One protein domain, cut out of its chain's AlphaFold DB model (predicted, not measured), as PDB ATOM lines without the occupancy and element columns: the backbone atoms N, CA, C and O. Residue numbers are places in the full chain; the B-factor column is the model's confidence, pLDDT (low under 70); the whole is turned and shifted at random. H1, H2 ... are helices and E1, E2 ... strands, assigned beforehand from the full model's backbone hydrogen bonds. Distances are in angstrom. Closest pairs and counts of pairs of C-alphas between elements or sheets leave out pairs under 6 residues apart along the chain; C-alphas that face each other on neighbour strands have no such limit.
ATOM      1  N   VAL A 658      17.210   8.468 -28.002       91.00
ATOM      2  CA  VAL A 658      16.171   9.470 -27.754       91.00
ATOM      3  C   VAL A 658      15.899   9.483 -26.256       91.00
ATOM      4  O   VAL A 658      15.618   8.439 -25.666       91.00
ATOM      5  N   VAL A 659      16.003  10.655 -25.636       91.75
ATOM      6  CA  VAL A 659      15.728  10.825 -24.206       91.75
ATOM      7  C   VAL A 659      14.320  11.383 -24.037       91.75
ATOM      8  O   VAL A 659      14.007  12.455 -24.546       91.75
ATOM      9  N   TYR A 660      13.479  10.656 -23.314       92.00
ATOM     10  CA  TYR A 660      12.154  11.091 -22.889       92.00
ATOM     11  C   TYR A 660      12.197  11.550 -21.442       92.00
ATOM     12  O   TYR A 660      12.790  10.876 -20.608       92.00
ATOM     13  N   LYS A 661      11.512  12.645 -21.120       92.44
ATOM     14  CA  LYS A 661      11.254  13.054 -19.737       92.44
ATOM     15  C   LYS A 661       9.783  12.792 -19.437       92.44
ATOM     16  O   LYS A 661       8.915  13.273 -20.163       92.44
ATOM     17  N   LEU A 662       9.500  12.001 -18.411       92.44
ATOM     18  CA  LEU A 662       8.134  11.771 -17.953       92.44
ATOM     19  C   LEU A 662       7.717  12.915 -17.028       92.44
ATOM     20  O   LEU A 662       8.540  13.449 -16.280       92.44
ATOM     21  N   SER A 663       6.430  13.261 -17.047       91.25
ATOM     22  CA  SER A 663       5.881  14.216 -16.085       91.25
ATOM     23  C   SER A 663       6.066  13.675 -14.665       91.25
ATOM     24  O   SER A 663       5.675  12.533 -14.419       91.25
ATOM     25  N   PRO A 664       6.615  14.450 -13.710       89.00
ATOM     26  CA  PRO A 664       6.776  14.002 -12.327       89.00
ATOM     27  C   PRO A 664       5.432  13.824 -11.604       89.00
ATOM     28  O   PRO A 664       5.390  13.211 -10.541       89.00
ATOM     29  N   TYR A 665       4.344  14.345 -12.175       90.75
ATOM     30  CA  TYR A 665       3.008  14.316 -11.584       90.75
ATOM     31  C   TYR A 665       2.184  13.085 -12.007       90.75
ATOM     32  O   TYR A 665       1.220  12.738 -11.331       90.75
ATOM     33  N   ASP A 666       2.571  12.379 -13.078       91.44
ATOM     34  CA  ASP A 666       1.823  11.217 -13.581       91.44
ATOM     35  C   ASP A 666       2.309   9.899 -12.953       91.44
ATOM     36  O   ASP A 666       3.076   9.126 -13.540       91.44
ATOM     37  N   GLN A 667       1.829   9.627 -11.736       91.12
ATOM     38  CA  GLN A 667       2.171   8.410 -10.989       91.12
ATOM     39  C   GLN A 667       1.749   7.124 -11.715       91.12
ATOM     40  O   GLN A 667       2.371   6.072 -11.538       91.12
ATOM     41  N   ARG A 668       0.705   7.187 -12.549       92.75
ATOM     42  CA  ARG A 668       0.212   6.027 -13.297       92.75
ATOM     43  C   ARG A 668       1.168   5.667 -14.427       92.75
ATOM     44  O   ARG A 668       1.493   4.490 -14.580       92.75
ATOM     45  N   LEU A 669       1.655   6.656 -15.171       93.62
ATOM     46  CA  LEU A 669       2.680   6.456 -16.191       93.62
ATOM     47  C   LEU A 669       3.962   5.899 -15.571       93.62
ATOM     48  O   LEU A 669       4.573   4.989 -16.132       93.62
ATOM     49  N   HIS A 670       4.338   6.382 -14.382       92.56
ATOM     50  CA  HIS A 670       5.485   5.838 -13.650       92.56
ATOM     51  C   HIS A 670       5.277   4.367 -13.297       92.56
ATOM     52  O   HIS A 670       6.170   3.557 -13.539       92.56
ATOM     53  N   ALA A 671       4.102   4.002 -12.775       93.12
ATOM     54  CA  ALA A 671       3.771   2.618 -12.447       93.12
ATOM     55  C   ALA A 671       3.769   1.712 -13.691       93.12
ATOM     56  O   ALA A 671       4.311   0.608 -13.645       93.12
ATOM     57  N   LEU A 672       3.236   2.190 -14.817       93.94
ATOM     58  CA  LEU A 672       3.208   1.452 -16.083       93.94
ATOM     59  C   LEU A 672       4.608   1.226 -16.647       93.94
ATOM     60  O   LEU A 672       4.972   0.094 -16.949       93.94
ATOM     61  N   VAL A 673       5.422   2.278 -16.728       93.50
ATOM     62  CA  VAL A 673       6.820   2.162 -17.161       93.50
ATOM     63  C   VAL A 673       7.620   1.295 -16.183       93.50
ATOM     64  O   VAL A 673       8.540   0.586 -16.585       93.50
ATOM     65  N   ALA A 674       7.280   1.298 -14.892       92.06
ATOM     66  CA  ALA A 674       7.913   0.428 -13.912       92.06
ATOM     67  C   ALA A 674       7.588  -1.057 -14.155       92.06
ATOM     68  O   ALA A 674       8.514  -1.873 -14.183       92.06
ATOM     69  N   GLN A 675       6.309  -1.389 -14.342       95.12
ATOM     70  CA  GLN A 675       5.784  -2.756 -14.281       95.12
ATOM     71  C   GLN A 675       5.670  -3.457 -15.645       95.12
ATOM     72  O   GLN A 675       5.690  -4.686 -15.692       95.12
ATOM     73  N   ASP A 676       5.568  -2.721 -16.754       96.94
ATOM     74  CA  ASP A 676       5.365  -3.314 -18.079       96.94
ATOM     75  C   ASP A 676       6.647  -3.975 -18.616       96.94
ATOM     76  O   ASP A 676       7.662  -3.329 -18.898       96.94
ATOM     77  N   ALA A 677       6.600  -5.301 -18.762       95.00
ATOM     78  CA  ALA A 677       7.746  -6.108 -19.165       95.00
ATOM     79  C   ALA A 677       8.176  -5.893 -20.627       95.00
ATOM     80  O   ALA A 677       9.312  -6.220 -20.965       95.00
ATOM     81  N   GLU A 678       7.304  -5.379 -21.502       95.44
ATOM     82  CA  GLU A 678       7.656  -5.093 -22.897       95.44
ATOM     83  C   GLU A 678       8.307  -3.719 -23.044       95.44
ATOM     84  O   GLU A 678       9.353  -3.627 -23.679       95.44
ATOM     85  N   LEU A 679       7.764  -2.676 -22.406       94.31
ATOM     86  CA  LEU A 679       8.380  -1.342 -22.357       94.31
ATOM     87  C   LEU A 679       9.811  -1.406 -21.822       94.31
ATOM     88  O   LEU A 679      10.710  -0.811 -22.413       94.31
ATOM     89  N   ASN A 680      10.034  -2.190 -20.763       94.19
ATOM     90  CA  ASN A 680      11.352  -2.380 -20.152       94.19
ATOM     91  C   ASN A 680      12.400  -2.996 -21.096       94.19
ATOM     92  O   ASN A 680      13.590  -2.899 -20.813       94.19
ATOM     93  N   LYS A 681      11.992  -3.632 -22.205       95.88
ATOM     94  CA  LYS A 681      12.925  -4.150 -23.220       95.88
ATOM     95  C   LYS A 681      13.430  -3.062 -24.165       95.88
ATOM     96  O   LYS A 681      14.471  -3.258 -24.784       95.88
ATOM     97  N   TYR A 682      12.686  -1.962 -24.304       95.50
ATOM     98  CA  TYR A 682      12.945  -0.917 -25.297       95.50
ATOM     99  C   TYR A 682      13.495   0.380 -24.693       95.50
ATOM    100  O   TYR A 682      13.894   1.277 -25.433       95.50
ATOM    101  N   CYS A 683      13.487   0.522 -23.365       94.75
ATOM    102  CA  CYS A 683      13.968   1.723 -22.691       94.75
ATOM    103  C   CYS A 683      14.840   1.412 -21.470       94.75
ATOM    104  O   CYS A 683      14.648   0.424 -20.763       94.75
ATOM    105  N   LEU A 684      15.786   2.306 -21.198       93.56
ATOM    106  CA  LEU A 684      16.576   2.348 -19.975       93.56
ATOM    107  C   LEU A 684      16.026   3.450 -19.072       93.56
ATOM    108  O   LEU A 684      15.877   4.598 -19.492       93.56
ATOM    109  N   LYS A 685      15.738   3.108 -17.818       93.50
ATOM    110  CA  LYS A 685      15.272   4.066 -16.811       93.50
ATOM    111  C   LYS A 685      16.465   4.836 -16.258       93.50
ATOM    112  O   LYS A 685      17.418   4.231 -15.774       93.50
ATOM    113  N   ALA A 686      16.393   6.156 -16.316       89.69
ATOM    114  CA  ALA A 686      17.383   7.063 -15.761       89.69
ATOM    115  C   ALA A 686      16.787   7.864 -14.592       89.69
ATOM    116  O   ALA A 686      15.588   7.811 -14.304       89.69
ATOM    117  N   ALA A 687      17.645   8.590 -13.875       88.88
ATOM    118  CA  ALA A 687      17.212   9.463 -12.790       88.88
ATOM    119  C   ALA A 687      16.293  10.591 -13.301       88.88
ATOM    120  O   ALA A 687      16.246  10.877 -14.497       88.88
ATOM    121  N   GLN A 688      15.579  11.247 -12.378       87.88
ATOM    122  CA  GLN A 688      14.730  12.414 -12.671       87.88
ATOM    123  C   GLN A 688      13.629  12.136 -13.711       87.88
ATOM    124  O   GLN A 688      13.306  12.992 -14.532       87.88
ATOM    125  N   PHE A 689      13.052  10.930 -13.665       91.94
ATOM    126  CA  PHE A 689      11.973  10.496 -14.558       91.94
ATOM    127  C   PHE A 689      12.355  10.507 -16.047       91.94
ATOM    128  O   PHE A 689      11.493  10.662 -16.910       91.94
ATOM    129  N   MET A 690      13.642  10.338 -16.364       92.50
ATOM    130  CA  MET A 690      14.105  10.212 -17.744       92.50
ATOM    131  C   MET A 690      14.089   8.753 -18.212       92.50
ATOM    132  O   MET A 690      14.432   7.839 -17.463       92.50
ATOM    133  N   LEU A 691      13.739   8.539 -19.477       93.38
ATOM    134  CA  LEU A 691      13.878   7.267 -20.178       93.38
ATOM    135  C   LEU A 691      14.802   7.456 -21.373       93.38
ATOM    136  O   LEU A 691      14.620   8.379 -22.161       93.38
ATOM    137  N   ILE A 692      15.768   6.564 -21.529       94.31
ATOM    138  CA  ILE A 692      16.683   6.544 -22.667       94.31
ATOM    139  C   ILE A 692      16.246   5.404 -23.579       94.31
ATOM    140  O   ILE A 692      16.208   4.249 -23.160       94.31
ATOM    141  N   VAL A 693      15.900   5.720 -24.820       93.56
ATOM    142  CA  VAL A 693      15.403   4.763 -25.813       93.56
ATOM    143  C   VAL A 693      16.366   4.750 -26.987       93.56
ATOM    144  O   VAL A 693      16.662   5.803 -27.547       93.56
ATOM    145  N   LEU A 694      16.867   3.582 -27.380       93.75
ATOM    146  CA  LEU A 694      17.712   3.486 -28.571       93.75
ATOM    147  C   LEU A 694      16.879   3.792 -29.826       93.75
ATOM    148  O   LEU A 694      15.704   3.433 -29.914       93.75
ATOM    149  N   LYS A 695      17.461   4.496 -30.802       92.00
ATOM    150  CA  LYS A 695      16.738   4.997 -31.985       92.00
ATOM    151  C   LYS A 695      16.145   3.875 -32.844       92.00
ATOM    152  O   LYS A 695      15.098   4.069 -33.449       92.00
ATOM    153  N   ASP A 696      16.778   2.709 -32.884       94.00
ATOM    154  CA  ASP A 696      16.277   1.506 -33.557       94.00
ATOM    155  C   ASP A 696      15.043   0.911 -32.852       94.00
ATOM    156  O   ASP A 696      14.091   0.484 -33.505       94.00
ATOM    157  N   GLN A 697      15.008   0.966 -31.521       95.25
ATOM    158  CA  GLN A 697      13.897   0.499 -30.683       95.25
ATOM    159  C   GLN A 697      12.792   1.547 -30.488       95.25
ATOM    160  O   GLN A 697      11.712   1.237 -29.981       95.25
ATOM    161  N   HIS A 698      13.033   2.782 -30.925       94.44
ATOM    162  CA  HIS A 698      12.153   3.932 -30.732       94.44
ATOM    163  C   HIS A 698      10.716   3.689 -31.192       94.44
ATOM    164  O   HIS A 698       9.778   3.884 -30.425       94.44
ATOM    165  N   HIS A 699      10.525   3.177 -32.406       94.06
ATOM    166  CA  HIS A 699       9.194   2.905 -32.948       94.06
ATOM    167  C   HIS A 699       8.423   1.829 -32.155       94.06
ATOM    168  O   HIS A 699       7.205   1.935 -31.997       94.06
ATOM    169  N   LEU A 700       9.117   0.815 -31.621       96.69
ATOM    170  CA  LEU A 700       8.523  -0.230 -30.777       96.69
ATOM    171  C   LEU A 700       8.113   0.336 -29.418       96.69
ATOM    172  O   LEU A 700       7.010   0.057 -28.945       96.69
ATOM    173  N   PHE A 701       8.968   1.180 -28.837       96.44
ATOM    174  CA  PHE A 701       8.673   1.911 -27.611       96.44
ATOM    175  C   PHE A 701       7.424   2.789 -27.773       96.44
ATOM    176  O   PHE A 701       6.482   2.644 -26.996       96.44
ATOM    177  N   ILE A 702       7.357   3.622 -28.822       95.75
ATOM    178  CA  ILE A 702       6.189   4.468 -29.122       95.75
ATOM    179  C   ILE A 702       4.924   3.631 -29.296       95.75
ATOM    180  O   ILE A 702       3.885   3.950 -28.722       95.75
ATOM    181  N   ARG A 703       5.003   2.542 -30.070       96.00
ATOM    182  CA  ARG A 703       3.860   1.659 -30.314       96.00
ATOM    183  C   ARG A 703       3.337   1.049 -29.015       96.00
ATOM    184  O   ARG A 703       2.123   1.008 -28.823       96.00
ATOM    185  N   ARG A 704       4.225   0.582 -28.134       96.88
ATOM    186  CA  ARG A 704       3.827   0.004 -26.844       96.88
ATOM    187  C   ARG A 704       3.255   1.065 -25.906       96.88
ATOM    188  O   ARG A 704       2.227   0.826 -25.281       96.88
ATOM    189  N   LEU A 705       3.865   2.246 -25.858       95.38
ATOM    190  CA  LEU A 705       3.384   3.374 -25.063       95.38
ATOM    191  C   LEU A 705       1.969   3.801 -25.510       95.38
ATOM    192  O   LEU A 705       1.079   3.961 -24.675       95.38
ATOM    193  N   ALA A 706       1.727   3.833 -26.826       92.62
ATOM    194  CA  ALA A 706       0.418   4.119 -27.414       92.62
ATOM    195  C   ALA A 706      -0.637   3.055 -27.068       92.62
ATOM    196  O   ALA A 706      -1.774   3.408 -26.759       92.62
ATOM    197  N   GLN A 707      -0.276   1.765 -27.051       94.88
ATOM    198  CA  GLN A 707      -1.172   0.683 -26.600       94.88
ATOM    199  C   GLN A 707      -1.601   0.837 -25.136       94.88
ATOM    200  O   GLN A 707      -2.689   0.402 -24.768       94.88
ATOM    201  N   LEU A 708      -0.760   1.464 -24.310       94.31
ATOM    202  CA  LEU A 708      -1.032   1.741 -22.900       94.31
ATOM    203  C   LEU A 708      -1.746   3.086 -22.679       94.31
ATOM    204  O   LEU A 708      -1.982   3.468 -21.535       94.31
ATOM    205  N   GLY A 709      -2.118   3.780 -23.760       94.00
ATOM    206  CA  GLY A 709      -2.884   5.025 -23.720       94.00
ATOM    207  C   GLY A 709      -2.043   6.304 -23.684       94.00
ATOM    208  O   GLY A 709      -2.591   7.364 -23.401       94.00
ATOM    209  N   TYR A 710      -0.743   6.230 -23.978       93.50
ATOM    210  CA  TYR A 710       0.175   7.368 -23.915       93.50
ATOM    211  C   TYR A 710       0.820   7.650 -25.275       93.50
ATOM    212  O   TYR A 710       1.361   6.757 -25.919       93.50
ATOM    213  N   VAL A 711       0.819   8.912 -25.702       88.75
ATOM    214  CA  VAL A 711       1.516   9.360 -26.915       88.75
ATOM    215  C   VAL A 711       2.473  10.475 -26.508       88.75
ATOM    216  O   VAL A 711       2.024  11.454 -25.913       88.75
ATOM    217  N   PRO A 712       3.781  10.346 -26.765       87.06
ATOM    218  CA  PRO A 712       4.711  11.405 -26.421       87.06
ATOM    219  C   PRO A 712       4.505  12.602 -27.343       87.06
ATOM    220  O   PRO A 712       4.193  12.445 -28.523       87.06
ATOM    221  N   SER A 713       4.694  13.800 -26.798       83.25
ATOM    222  CA  SER A 713       4.691  15.025 -27.585       83.25
ATOM    223  C   SER A 713       5.943  15.117 -28.460       83.25
ATOM    224  O   SER A 713       7.012  14.613 -28.100       83.25
ATOM    225  N   ASP A 714       5.817  15.808 -29.594       74.06
ATOM    226  CA  ASP A 714       6.958  16.268 -30.382       74.06
ATOM    227  C   ASP A 714       7.674  17.349 -29.560       74.06
ATOM    228  O   ASP A 714       7.379  18.540 -29.665       74.06
ATOM    229  N   GLY A 715       8.543  16.929 -28.640       63.81
ATOM    230  CA  GLY A 715       9.333  17.849 -27.832       63.81
ATOM    231  C   GLY A 715      10.089  18.814 -28.746       63.81
ATOM    232  O   GLY A 715      10.773  18.385 -29.677       63.81
ATOM    233  N   GLY A 716       9.960  20.121 -28.500       61.72
ATOM    234  CA  GLY A 716      10.808  21.115 -29.158       61.72
ATOM    235  C   GLY A 716      12.287  20.831 -28.874       61.72
ATOM    236  O   GLY A 716      12.613  20.147 -27.903       61.72
ATOM    237  N   GLN A 717      13.195  21.354 -29.704       61.59
ATOM    238  CA  GLN A 717      14.651  21.272 -29.493       61.59
ATOM    239  C   GLN A 717      15.096  22.125 -28.281       61.59
ATOM    240  O   GLN A 717      15.816  23.107 -28.433       61.59
ATOM    241  N   GLY A 718      14.608  21.796 -27.083       62.19
ATOM    242  CA  GLY A 718      14.910  22.469 -25.821       62.19
ATOM    243  C   GLY A 718      15.914  21.695 -24.967       62.19
ATOM    244  O   GLY A 718      16.076  20.484 -25.118       62.19
ATOM    245  N   ASP A 719      16.586  22.408 -24.064       65.75
ATOM    246  CA  ASP A 719      17.540  21.840 -23.110       65.75
ATOM    247  C   ASP A 719      16.850  20.783 -22.210       65.75
ATOM    248  O   ASP A 719      15.870  21.117 -21.532       65.75
ATOM    249  N   PRO A 720      17.334  19.521 -22.158       63.47
ATOM    250  CA  PRO A 720      16.769  18.464 -21.311       63.47
ATOM    251  C   PRO A 720      16.670  18.841 -19.822       63.47
ATOM    252  O   PRO A 720      15.817  18.304 -19.104       63.47
ATOM    253  N   VAL A 721      17.485  19.791 -19.353       65.06
ATOM    254  CA  VAL A 721      17.476  20.272 -17.965       65.06
ATOM    255  C   VAL A 721      16.260  21.168 -17.671       65.06
ATOM    256  O   VAL A 721      15.737  21.133 -16.557       65.06
ATOM    257  N   HIS A 722      15.727  21.881 -18.668       69.12
ATOM    258  CA  HIS A 722      14.727  22.948 -18.496       69.12
ATOM    259  C   HIS A 722      13.322  22.618 -19.032       69.12
ATOM    260  O   HIS A 722      12.558  23.503 -19.402       69.12
ATOM    261  N   PHE A 723      12.938  21.340 -19.048       72.38
ATOM    262  CA  PHE A 723      11.543  20.964 -19.304       72.38
ATOM    263  C   PHE A 723      10.670  21.208 -18.069       72.38
ATOM    264  O   PHE A 723      10.805  20.482 -17.074       72.38
ATOM    265  N   GLU A 724       9.770  22.187 -18.164       72.44
ATOM    266  CA  GLU A 724       8.691  22.435 -17.206       72.44
ATOM    267  C   GLU A 724       7.448  21.623 -17.591       72.44
ATOM    268  O   GLU A 724       6.940  21.720 -18.708       72.44
ATOM    269  N   PHE A 725       6.951  20.811 -16.657       73.62
ATOM    270  CA  PHE A 725       5.635  20.189 -16.774       73.62
ATOM    271  C   PHE A 725       4.638  21.065 -16.028       73.62
ATOM    272  O   PHE A 725       4.869  21.391 -14.863       73.62
ATOM    273  N   ALA A 726       3.533  21.434 -16.675       71.25
ATOM    274  CA  ALA A 726       2.451  22.127 -15.991       71.25
ATOM    275  C   ALA A 726       1.946  21.251 -14.828       71.25
ATOM    276  O   ALA A 726       1.600  20.088 -15.024       71.25
ATOM    277  N   SER A 727       1.938  21.801 -13.614       57.59
ATOM    278  CA  SER A 727       1.584  21.084 -12.380       57.59
ATOM    279  C   SER A 727       0.079  21.039 -12.101       57.59
ATOM    280  O   SER A 727      -0.328  20.696 -10.994       57.59
ATOM    281  N   ILE A 728      -0.746  21.479 -13.048       60.66
ATOM    282  CA  ILE A 728      -2.173  21.708 -12.837       60.66
ATOM    283  C   ILE A 728      -2.922  20.645 -13.629       60.66
ATOM    284  O   ILE A 728      -2.825  20.626 -14.852       60.66
ATOM    285  N   GLU A 729      -3.647  19.764 -12.934       60.56
ATOM    286  CA  GLU A 729      -4.695  18.959 -13.563       60.56
ATOM    287  C   GLU A 729      -5.749  19.940 -14.101       60.56
ATOM    288  O   GLU A 729      -6.401  20.620 -13.299       60.56
ATOM    289  N   PRO A 730      -5.880  20.100 -15.429       62.94
ATOM    290  CA  PRO A 730      -6.864  21.017 -15.984       62.94
ATOM    291  C   PRO A 730      -8.261  20.557 -15.572       62.94
ATOM    292  O   PRO A 730      -8.561  19.358 -15.559       62.94
ATOM    293  N   LYS A 731      -9.129  21.507 -15.214       74.44
ATOM    294  CA  LYS A 731     -10.516  21.172 -14.860       74.44
ATOM    295  C   LYS A 731     -11.207  20.556 -16.078       74.44
ATOM    296  O   LYS A 731     -10.912  20.913 -17.215       74.44
ATOM    297  N   GLU A 732     -12.165  19.658 -15.855       70.12
ATOM    298  CA  GLU A 732     -12.882  18.949 -16.931       70.12
ATOM    299  C   GLU A 732     -13.513  19.911 -17.966       70.12
ATOM    300  O   GLU A 732     -13.524  19.635 -19.168       70.12
ATOM    301  N   GLU A 733     -13.946  21.094 -17.514       73.06
ATOM    302  CA  GLU A 733     -14.429  22.189 -18.366       73.06
ATOM    303  C   GLU A 733     -13.335  22.784 -19.274       73.06
ATOM    304  O   GLU A 733     -13.596  23.049 -20.449       73.06
ATOM    305  N   GLU A 734     -12.104  22.943 -18.778       74.56
ATOM    306  CA  GLU A 734     -10.957  23.459 -19.544       74.56
ATOM    307  C   GLU A 734     -10.502  22.448 -20.604       74.56
ATOM    308  O   GLU A 734     -10.276  22.828 -21.753       74.56
ATOM    309  N   LEU A 735     -10.475  21.154 -20.261       70.50
ATOM    310  CA  LEU A 735     -10.183  20.069 -21.206       70.50
ATOM    311  C   LEU A 735     -11.217  19.997 -22.337       70.50
ATOM    312  O   LEU A 735     -10.858  19.810 -23.502       70.50
ATOM    313  N   CYS A 736     -12.504  20.165 -22.015       71.81
ATOM    314  CA  CYS A 736     -13.568  20.197 -23.015       71.81
ATOM    315  C   CYS A 736     -13.432  21.392 -23.969       71.81
ATOM    316  O   CYS A 736     -13.631  21.234 -25.177       71.81
ATOM    317  N   GLU A 737     -13.096  22.579 -23.461       75.81
ATOM    318  CA  GLU A 737     -12.886  23.766 -24.296       75.81
ATOM    319  C   GLU A 737     -11.603  23.675 -25.136       75.81
ATOM    320  O   GLU A 737     -11.628  23.990 -26.330       75.81
ATOM    321  N   GLU A 738     -10.508  23.152 -24.582       76.19
ATOM    322  CA  GLU A 738      -9.260  22.924 -25.316       76.19
ATOM    323  C   GLU A 738      -9.440  21.882 -26.432       76.19
ATOM    324  O   GLU A 738      -9.018  22.102 -27.573       76.19
ATOM    325  N   PHE A 739     -10.170  20.793 -26.161       73.81
ATOM    326  CA  PHE A 739     -10.530  19.797 -27.170       73.81
ATOM    327  C   PHE A 739     -11.380  20.404 -28.295       73.81
ATOM    328  O   PHE A 739     -11.070  20.224 -29.479       73.81
ATOM    329  N   LYS A 740     -12.421  21.184 -27.962       77.62
ATOM    330  CA  LYS A 740     -13.234  21.905 -28.962       77.62
ATOM    331  C   LYS A 740     -12.382  22.874 -29.793       77.62
ATOM    332  O   LYS A 740     -12.591  22.982 -31.007       77.62
ATOM    333  N   ALA A 741     -11.419  23.563 -29.178       75.50
ATOM    334  CA  ALA A 741     -10.508  24.485 -29.853       75.50
ATOM    335  C   ALA A 741      -9.537  23.762 -30.808       75.50
ATOM    336  O   ALA A 741      -9.369  24.189 -31.956       75.50
ATOM    337  N   LEU A 742      -8.960  22.633 -30.387       70.38
ATOM    338  CA  LEU A 742      -8.102  21.779 -31.218       70.38
ATOM    339  C   LEU A 742      -8.860  21.209 -32.423       70.38
ATOM    340  O   LEU A 742      -8.364  21.267 -33.552       70.38
ATOM    341  N   MET A 743     -10.096  20.745 -32.216       76.56
ATOM    342  CA  MET A 743     -10.947  20.226 -33.293       76.56
ATOM    343  C   MET A 743     -11.372  21.317 -34.293       76.56
ATOM    344  O   MET A 743     -11.541  21.029 -35.479       76.56
ATOM    345  N   LYS A 744     -11.468  22.590 -33.871       73.50
ATOM    346  CA  LYS A 744     -11.697  23.740 -34.773       73.50
ATOM    347  C   LYS A 744     -10.468  24.117 -35.611       73.50
ATOM    348  O   LYS A 744     -10.630  24.554 -36.751       73.50
ATOM    349  N   LYS A 745      -9.248  23.945 -35.090       60.44
ATOM    350  CA  LYS A 745      -7.995  24.375 -35.750       60.44
ATOM    351  C   LYS A 745      -7.625  23.544 -36.990       60.44
ATOM    352  O   LYS A 745      -6.841  23.997 -37.817       60.44
ATOM    353  N   LYS A 746      -8.226  22.362 -37.176       53.12
ATOM    354  CA  LYS A 746      -7.884  21.409 -38.250       53.12
ATOM    355  C   LYS A 746      -8.553  21.669 -39.616       53.12
ATOM    356  O   LYS A 746      -8.411  20.851 -40.515       53.12
TER     357      LYS A 746
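What this domain is: This is residues 658 to 746 of the 749 residues of an uncharacterized protein of Arachidicoccus ginsenosidivorans (UniProt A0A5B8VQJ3). A short three-stranded sheet, E1, E3 and E2, and three short helices gathered near it, H1, H2 and H3, make one small body. A long link with no named element, residues 708 to 731, leads away from H3 to a fourth helix, H4, which meets no other helix; residues 731 to 737 and 739 to 746 stick out from the body. The printed part has 89 residues, with four named helices and three named strands in the order E1, H1, H2, E2, E3, H3, H4; the sheet's order is E1, E3, E2, antiparallel throughout, and the class is mixed, helices and strands. The whole is only just loose, close to compact, with a radius of gyration of the C-alphas of 14.6 A, and it spans 38 by 27 by 25 A.

How they stand to each other: Begin at the inner strand of the sheet, E3, residues 690 to 694. On one edge is E1, residues 658 to 661, antiparallel to it at 161 degrees; look at N 658 and O 693, 2.8 A apart, and N 691 and O 660, 2.8 A apart, both within hydrogen-bond range. The other edge strand is E2, residues 683 to 685, antiparallel to E3 at 152 degrees, with N 684 and O 692 within hydrogen-bond range at 2.8 A; E2 and E3 are a hairpin. Between E1 and E2 along the chain come H1, residues 667 to 675, and H2, residues 679 to 682. E1, H1 H2 and E2 form a split strand-helix-strand unit, two strands running the same way with helices between them in the chain and E3 between them in the sheet; its crossover is right-handed. H2 only grazes the sheet, with its residues 679 to 682. H3, residues 698 to 707, also only grazes the sheet, with its residues 698 to 702. H2 and H3 touch, and their closest C-alphas, those of Tyr 682 and Phe 701, are 5.6 A apart. H1 and H2 only just touch, and only at the corner by their link, with 3 pairs of C-alphas within 8 A; the closest are those of Val 673 and Leu 679, at 6.5 A. H1 is not on the sheet, but only just, with 4 pairs of C-alphas within 10 A, and it is apart from H3. H4, residues 732 to 745, is not on the sheet and is apart from H1, H2 and H3. In H1, H3 and H4 every O i to N i+4 pair is within hydrogen-bond range; H2 is too short for such a pair.

Where its parts are: Find C-alpha 690 at (14.105, 10.212, -17.744); from there E3 runs 13.2 A to C-alpha 694. Go back to C-alpha 658 at (16.171, 9.470, -27.754), where E1 begins its 10.1 A to C-alpha 661. E2 measures 6.5 A and H2 5.4 A from first to last C-alpha. H1 covers 12.2 A and H3 14.3 A. H4, the longest helix with 14 residues, runs 20.2 A and ends at C-alpha 745, (-7.995, 24.375, -35.750).

The domain as a whole: The two C-alphas farthest apart are those of Asp 696 and Glu 733, at 40.0 A. Without the stretches that stand free, the body is 74 residues spanning 30 by 27 by 25 A. The printed part has no cut. The link from H3 to H4, 24 residues, is long; the other links between named elements are tight. Look in the B-factor column for a mean pLDDT of the printed part of 84.0, with values under 70 at residues 715 to 722, 727 to 730 and 745 to 746.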